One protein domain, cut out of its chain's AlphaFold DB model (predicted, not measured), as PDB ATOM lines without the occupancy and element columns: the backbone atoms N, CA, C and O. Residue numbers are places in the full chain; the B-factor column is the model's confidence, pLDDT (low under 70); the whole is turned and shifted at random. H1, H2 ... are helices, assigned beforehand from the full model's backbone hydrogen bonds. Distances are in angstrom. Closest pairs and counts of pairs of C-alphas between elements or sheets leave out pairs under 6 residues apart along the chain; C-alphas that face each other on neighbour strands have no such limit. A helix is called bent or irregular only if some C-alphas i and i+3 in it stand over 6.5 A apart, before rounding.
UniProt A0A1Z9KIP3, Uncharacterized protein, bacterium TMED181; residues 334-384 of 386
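Overview. This is residues 334 to 384 of the 386 residues of an uncharacterized protein of bacterium TMED181 (UniProt A0A1Z9KIP3). Three short helices are joined by irregular chain, with H3 at one end of a long body, H1 and H2 about halfway along it, and the wide loop of residues 346 to 362 reaching the other end. The opening stretch, residues 334 to 340, arcs from beside H3 to H1. The printed part has 51 residues with three named helices, in the order H1, H2, H3, and no named strand. The class is all helix, though under half of the residues, 22 of 51, are in named elements. The whole is compact, with a radius of gyration of the C-alphas of 10.4 A, and its outline is elongated, 32 by 17 by 15 A.

Arrangement. H1, residues 341 to 345, and H2, residues 363 to 368, are only just apart, their closest C-alphas 8.3 A from each other. H3, residues 372 to 382, is close to H1 but not clearly touching; the closest C-alphas are those of Ala 342 and Val 379, 6.4 A apart. H2 and H3 are also close but not clearly touching, with the C-alphas of Leu 365 and Ile 372 closest at 7.4 A. Their lines are about perpendicular, at 75 degrees. In H1, H2 and H3 every O i to N i+4 pair is within hydrogen-bond range.

Along the chain. H1 begins at C-alpha 341 (-40.282, 7.872, 10.039) and is 6.3 A long. H2 begins at C-alpha 363 (-42.150, 0.870, -2.988) and is 8.6 A long. H3, the longest helix, is 15.4 A long and ends at C-alpha 382 (-33.999, 17.533, 7.388).

Size, cuts and confidence. The C-alphas of Lys 356 and Glu 384 are the two farthest apart, 32.9 A. The link from H1 to H2, 17 residues, is long; that from H2 to H3, 3 residues, is tight. The printed part has no cut. Its mean pLDDT is 95.9, and no printed residue is under 70.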
ATOM      1  N   ASP A 334     -31.795   7.034   7.345       96.25
ATOM      2  CA  ASP A 334     -31.826   7.206   5.884       96.25
ATOM      3  C   ASP A 334     -31.993   5.880   5.118       96.25
ATOM      4  O   ASP A 334     -31.649   5.785   3.932       96.25
ATOM      5  N   HIS A 335     -32.493   4.833   5.782       97.38
ATOM      6  CA  HIS A 335     -32.761   3.564   5.114       97.38
ATOM      7  C   HIS A 335     -33.867   3.753   4.055       97.38
ATOM      8  O   HIS A 335     -34.886   4.371   4.355       97.38
ATOM      9  N   PRO A 336     -33.690   3.288   2.801       97.12
ATOM     10  CA  PRO A 336     -34.603   3.634   1.709       97.12
ATOM     11  C   PRO A 336     -35.790   2.677   1.535       97.12
ATOM     12  O   PRO A 336     -36.578   2.868   0.609       97.12
ATOM     13  N   ARG A 337     -35.892   1.628   2.358       96.94
ATOM     14  CA  ARG A 337     -36.899   0.567   2.223       96.94
ATOM     15  C   ARG A 337     -37.827   0.509   3.424       96.94
ATOM     16  O   ARG A 337     -37.525   1.061   4.482       96.94
ATOM     17  N   GLY A 338     -38.951  -0.175   3.259       96.12
ATOM     18  CA  GLY A 338     -39.876  -0.392   4.361       96.12
ATOM     19  C   GLY A 338     -40.632   0.866   4.774       96.12
ATOM     20  O   GLY A 338     -40.847   1.800   3.992       96.12
ATOM     21  N   ARG A 339     -41.059   0.871   6.035       97.00
ATOM     22  CA  ARG A 339     -41.710   2.005   6.686       97.00
ATOM     23  C   ARG A 339     -40.641   2.849   7.372       97.00
ATOM     24  O   ARG A 339     -39.899   2.352   8.207       97.00
ATOM     25  N   GLN A 340     -40.568   4.133   7.044       97.88
ATOM     26  CA  GLN A 340     -39.540   5.018   7.590       97.88
ATOM     27  C   GLN A 340     -40.174   6.277   8.162       97.88
ATOM     28  O   GLN A 340     -40.967   6.931   7.482       97.88
ATOM     29  N   LYS A 341     -39.780   6.656   9.383       97.56
ATOM     30  CA  LYS A 341     -40.282   7.872  10.039       97.56
ATOM     31  C   LYS A 341     -40.005   9.113   9.193       97.56
ATOM     32  O   LYS A 341     -40.871   9.963   9.022       97.56
ATOM     33  N   ALA A 342     -38.833   9.154   8.561       97.56
ATOM     34  CA  ALA A 342     -38.444  10.241   7.678       97.56
ATOM     35  C   ALA A 342     -39.396  10.427   6.482       97.56
ATOM     36  O   ALA A 342     -39.566  11.545   6.005       97.56
ATOM     37  N   MET A 343     -40.063   9.368   6.003       98.12
ATOM     38  CA  MET A 343     -41.049   9.485   4.922       98.12
ATOM     39  C   MET A 343     -42.321  10.222   5.369       98.12
ATOM     40  O   MET A 343     -42.937  10.888   4.535       98.12
ATOM     41  N   LEU A 344     -42.697  10.145   6.654       97.88
ATOM     42  CA  LEU A 344     -43.758  10.978   7.235       97.88
ATOM     43  C   LEU A 344     -43.265  12.406   7.461       97.88
ATOM     44  O   LEU A 344     -43.907  13.354   7.015       97.88
ATOM     45  N   ASP A 345     -42.102  12.553   8.100       97.62
ATOM     46  CA  ASP A 345     -41.534  13.854   8.470       97.62
ATOM     47  C   ASP A 345     -41.273  14.743   7.229       97.62
ATOM     48  O   ASP A 345     -41.499  15.955   7.261       97.62
ATOM     49  N   LEU A 346     -40.867  14.139   6.103       97.75
ATOM     50  CA  LEU A 346     -40.679  14.801   4.803       97.75
ATOM     51  C   LEU A 346     -41.985  14.980   4.004       97.75
ATOM     52  O   LEU A 346     -41.973  15.594   2.936       97.75
ATOM     53  N   GLY A 347     -43.104  14.421   4.471       97.62
ATOM     54  CA  GLY A 347     -44.394  14.464   3.780       97.62
ATOM     55  C   GLY A 347     -44.462  13.636   2.490       97.62
ATOM     56  O   GLY A 347     -45.341  13.881   1.662       97.62
ATOM     57  N   ILE A 348     -43.560  12.662   2.308       97.81
ATOM     58  CA  ILE A 348     -43.576  11.709   1.180       97.81
ATOM     59  C   ILE A 348     -44.802  10.793   1.302       97.81
ATOM     60  O   ILE A 348     -45.481  10.501   0.317       97.81
ATOM     61  N   VAL A 349     -45.116  10.385   2.531       97.31
ATOM     62  CA  VAL A 349     -46.318   9.634   2.896       97.31
ATOM     63  C   VAL A 349     -47.101  10.446   3.921       97.31
ATOM     64  O   VAL A 349     -46.519  11.083   4.792       97.31
ATOM     65  N   LYS A 350     -48.434  10.442   3.820       97.44
ATOM     66  CA  LYS A 350     -49.294  11.156   4.782       97.44
ATOM     67  C   LYS A 350     -49.501  10.394   6.088       97.44
ATOM     68  O   LYS A 350     -49.684  11.022   7.118       97.44
ATOM     69  N   THR A 351     -49.592   9.071   5.994       97.62
ATOM     70  CA  THR A 351     -49.828   8.149   7.106       97.62
ATOM     71  C   THR A 351     -49.549   6.721   6.639       97.62
ATOM     72  O   THR A 351     -49.815   6.383   5.478       97.62
ATOM     73  N   PHE A 352     -49.025   5.887   7.529       97.06
ATOM     74  CA  PHE A 352     -48.922   4.439   7.380       97.06
ATOM     75  C   PHE A 352     -50.101   3.697   8.020       97.06
ATOM     76  O   PHE A 352     -50.227   2.486   7.838       97.06
ATOM     77  N   ASN A 353     -51.006   4.389   8.715       96.38
ATOM     78  CA  ASN A 353     -52.199   3.772   9.276       96.38
ATOM     79  C   ASN A 353     -53.123   3.214   8.178       96.38
ATOM     80  O   ASN A 353     -53.395   3.853   7.159       96.38
ATOM     81  N   GLY A 354     -53.624   1.993   8.391       91.69
ATOM     82  CA  GLY A 354     -54.552   1.319   7.473       91.69
ATOM     83  C   GLY A 354     -53.917   0.677   6.231       91.69
ATOM     84  O   GLY A 354     -54.646   0.272   5.315       91.69
ATOM     85  N   ILE A 355     -52.583   0.557   6.165       92.88
ATOM     86  CA  ILE A 355     -51.921  -0.220   5.108       92.88
ATOM     87  C   ILE A 355     -52.371  -1.686   5.141       92.88
ATOM     88  O   ILE A 355     -52.543  -2.285   6.195       92.88
ATOM     89  N   LYS A 356     -52.546  -2.294   3.963       91.12
ATOM     90  CA  LYS A 356     -52.939  -3.715   3.828       91.12
ATOM     91  C   LYS A 356     -51.758  -4.655   3.593       91.12
ATOM     92  O   LYS A 356     -51.908  -5.871   3.638       91.12
ATOM     93  N   ALA A 357     -50.604  -4.083   3.280       91.00
ATOM     94  CA  ALA A 357     -49.346  -4.776   3.081       91.00
ATOM     95  C   ALA A 357     -48.226  -3.837   3.525       91.00
ATOM     96  O   ALA A 357     -48.283  -2.639   3.241       91.00
ATOM     97  N   HIS A 358     -47.225  -4.385   4.212       91.88
ATOM     98  CA  HIS A 358     -46.014  -3.636   4.516       91.88
ATOM     99  C   HIS A 358     -45.334  -3.232   3.193       91.88
ATOM    100  O   HIS A 358     -45.258  -4.075   2.290       91.88
ATOM    101  N   PRO A 359     -44.884  -1.974   3.031       92.94
ATOM    102  CA  PRO A 359     -44.195  -1.549   1.817       92.94
ATOM    103  C   PRO A 359     -42.862  -2.289   1.686       92.94
ATOM    104  O   PRO A 359     -41.932  -2.020   2.428       92.94
ATOM    105  N   SER A 360     -42.766  -3.239   0.758       87.69
ATOM    106  CA  SER A 360     -41.507  -3.936   0.488       87.69
ATOM    107  C   SER A 360     -40.595  -3.103  -0.407       87.69
ATOM    108  O   SER A 360     -41.074  -2.302  -1.218       87.69
ATOM    109  N   ASP A 361     -39.288  -3.349  -0.310       90.56
ATOM    110  CA  ASP A 361     -38.279  -2.729  -1.168       90.56
ATOM    111  C   ASP A 361     -38.412  -1.190  -1.174       90.56
ATOM    112  O   ASP A 361     -38.699  -0.567  -0.153       90.56
ATOM    113  N   THR A 362     -38.229  -0.558  -2.330       95.69
ATOM    114  CA  THR A 362     -38.317   0.894  -2.534       95.69
ATOM    115  C   THR A 362     -39.731   1.392  -2.817       95.69
ATOM    116  O   THR A 362     -39.889   2.525  -3.266       95.69
ATOM    117  N   LYS A 363     -40.775   0.597  -2.539       96.56
ATOM    118  CA  LYS A 363     -42.150   0.870  -2.988       96.56
ATOM    119  C   LYS A 363     -42.626   2.304  -2.735       96.56
ATOM    120  O   LYS A 363     -43.232   2.904  -3.616       96.56
ATOM    121  N   ILE A 364     -42.377   2.848  -1.543       97.19
ATOM    122  CA  ILE A 364     -42.798   4.213  -1.195       97.19
ATOM    123  C   ILE A 364     -42.091   5.256  -2.066       97.19
ATOM    124  O   ILE A 364     -42.731   6.177  -2.572       97.19
ATOM    125  N   LEU A 365     -40.780   5.101  -2.256       97.94
ATOM    126  CA  LEU A 365     -39.980   6.006  -3.075       97.94
ATOM    127  C   LEU A 365     -40.366   5.898  -4.553       97.94
ATOM    128  O   LEU A 365     -40.498   6.920  -5.221       97.94
ATOM    129  N   ASP A 366     -40.637   4.685  -5.035       97.56
ATOM    130  CA  ASP A 366     -41.091   4.436  -6.404       97.56
ATOM    131  C   ASP A 366     -42.456   5.091  -6.671       97.56
ATOM    132  O   ASP A 366     -42.635   5.772  -7.685       97.56
ATOM    133  N   ASP A 367     -43.405   4.952  -5.736       96.62
ATOM    134  CA  ASP A 367     -44.728   5.582  -5.814       96.62
ATOM    135  C   ASP A 367     -44.612   7.127  -5.795       96.62
ATOM    136  O   ASP A 367     -45.375   7.819  -6.480       96.62
ATOM    137  N   ALA A 368     -43.624   7.671  -5.074       97.25
ATOM    138  CA  ALA A 368     -43.311   9.102  -5.013       97.25
ATOM    139  C   ALA A 368     -42.391   9.606  -6.146       97.25
ATOM    140  O   ALA A 368     -42.239  10.818  -6.306       97.25
ATOM    141  N   LYS A 369     -41.817   8.704  -6.955       97.88
ATOM    142  CA  LYS A 369     -40.807   8.985  -7.993       97.88
ATOM    143  C   LYS A 369     -39.548   9.681  -7.461       97.88
ATOM    144  O   LYS A 369     -39.015  10.567  -8.125       97.88
ATOM    145  N   ILE A 370     -39.090   9.276  -6.280       98.00
ATOM    146  CA  ILE A 370     -37.874   9.786  -5.632       98.00
ATOM    147  C   ILE A 370     -36.774   8.731  -5.760       98.00
ATOM    148  O   ILE A 370     -36.984   7.563  -5.435       98.00
ATOM    149  N   GLU A 371     -35.582   9.121  -6.209       97.88
ATOM    150  CA  GLU A 371     -34.442   8.198  -6.247       97.88
ATOM    151  C   GLU A 371     -33.823   8.009  -4.851       97.88
ATOM    152  O   GLU A 371     -33.819   8.920  -4.025       97.88
ATOM    153  N   ILE A 372     -33.210   6.847  -4.583       97.62
ATOM    154  CA  ILE A 372     -32.576   6.550  -3.279       97.62
ATOM    155  C   ILE A 372     -31.565   7.634  -2.870       97.62
ATOM    156  O   ILE A 372     -31.509   8.020  -1.704       97.62
ATOM    157  N   GLY A 373     -30.748   8.114  -3.813       97.19
ATOM    158  CA  GLY A 373     -29.752   9.154  -3.539       97.19
ATOM    159  C   GLY A 373     -30.387  10.488  -3.147       97.19
ATOM    160  O   GLY A 373     -29.922  11.133  -2.212       97.19
ATOM    161  N   GLU A 374     -31.479  10.862  -3.818       97.62
ATOM    162  CA  GLU A 374     -32.262  12.057  -3.502       97.62
ATOM    163  C   GLU A 374     -32.905  11.940  -2.117       97.62
ATOM    164  O   GLU A 374     -32.725  12.831  -1.290       97.62
ATOM    165  N   TYR A 375     -33.552  10.809  -1.821       98.06
ATOM    166  CA  TYR A 375     -34.142  10.546  -0.507       98.06
ATOM    167  C   TYR A 375     -33.112  10.693   0.618       98.06
ATOM    168  O   TYR A 375     -33.343  11.429   1.574       98.06
ATOM    169  N   LYS A 376     -31.936  10.070   0.487       97.06
ATOM    170  CA  LYS A 376     -30.877  10.175   1.503       97.06
ATOM    171  C   LYS A 376     -30.416  11.616   1.731       97.06
ATOM    172  O   LYS A 376     -30.197  12.012   2.872       97.06
ATOM    173  N   LEU A 377     -30.310  12.418   0.668       96.75
ATOM    174  CA  LEU A 377     -29.989  13.843   0.787       96.75
ATOM    175  C   LEU A 377     -31.102  14.621   1.499       96.75
ATOM    176  O   LEU A 377     -30.803  15.454   2.352       96.75
ATOM    177  N   MET A 378     -32.372  14.341   1.192       97.38
ATOM    178  CA  MET A 378     -33.516  14.959   1.876       97.38
ATOM    179  C   MET A 378     -33.499  14.659   3.378       97.38
ATOM    180  O   MET A 378     -33.641  15.581   4.177       97.38
ATOM    181  N   VAL A 379     -33.274  13.396   3.758       97.06
ATOM    182  CA  VAL A 379     -33.182  12.966   5.164       97.06
ATOM    183  C   VAL A 379     -32.036  13.679   5.879       97.06
ATOM    184  O   VAL A 379     -32.241  14.253   6.948       97.06
ATOM    185  N   ASN A 380     -30.843  13.694   5.277       94.12
ATOM    186  CA  ASN A 380     -29.673  14.337   5.875       94.12
ATOM    187  C   ASN A 380     -29.879  15.843   6.079       94.12
ATOM    188  O   ASN A 380     -29.490  16.371   7.116       94.12
ATOM    189  N   ASN A 381     -30.521  16.521   5.122       94.56
ATOM    190  CA  ASN A 381     -30.839  17.945   5.233       94.56
ATOM    191  C   ASN A 381     -31.905  18.224   6.300       94.56
ATOM    192  O   ASN A 381     -31.834  19.248   6.969       94.56
ATOM    193  N   TYR A 382     -32.897  17.342   6.444       94.94
ATOM    194  CA  TYR A 382     -33.999  17.533   7.388       94.94
ATOM    195  C   TYR A 382     -33.570  17.335   8.845       94.94
ATOM    196  O   TYR A 382     -33.957  18.114   9.710       94.94
ATOM    197  N   TYR A 383     -32.763  16.308   9.115       93.06
ATOM    198  CA  TYR A 383     -32.284  15.995  10.465       93.06
ATOM    199  C   TYR A 383     -30.912  16.603  10.791       93.06
ATOM    200  O   TYR A 383     -30.361  16.291  11.843       93.06
ATOM    201  N   GLU A 384     -30.352  17.434   9.905       86.25
ATOM    202  CA  GLU A 384     -29.024  18.052  10.066       86.25
ATOM    203  C   GLU A 384     -27.913  17.021  10.362       86.25
ATOM    204  O   GLU A 384     -27.032  17.241  11.186       86.25
TER     205      GLU A 384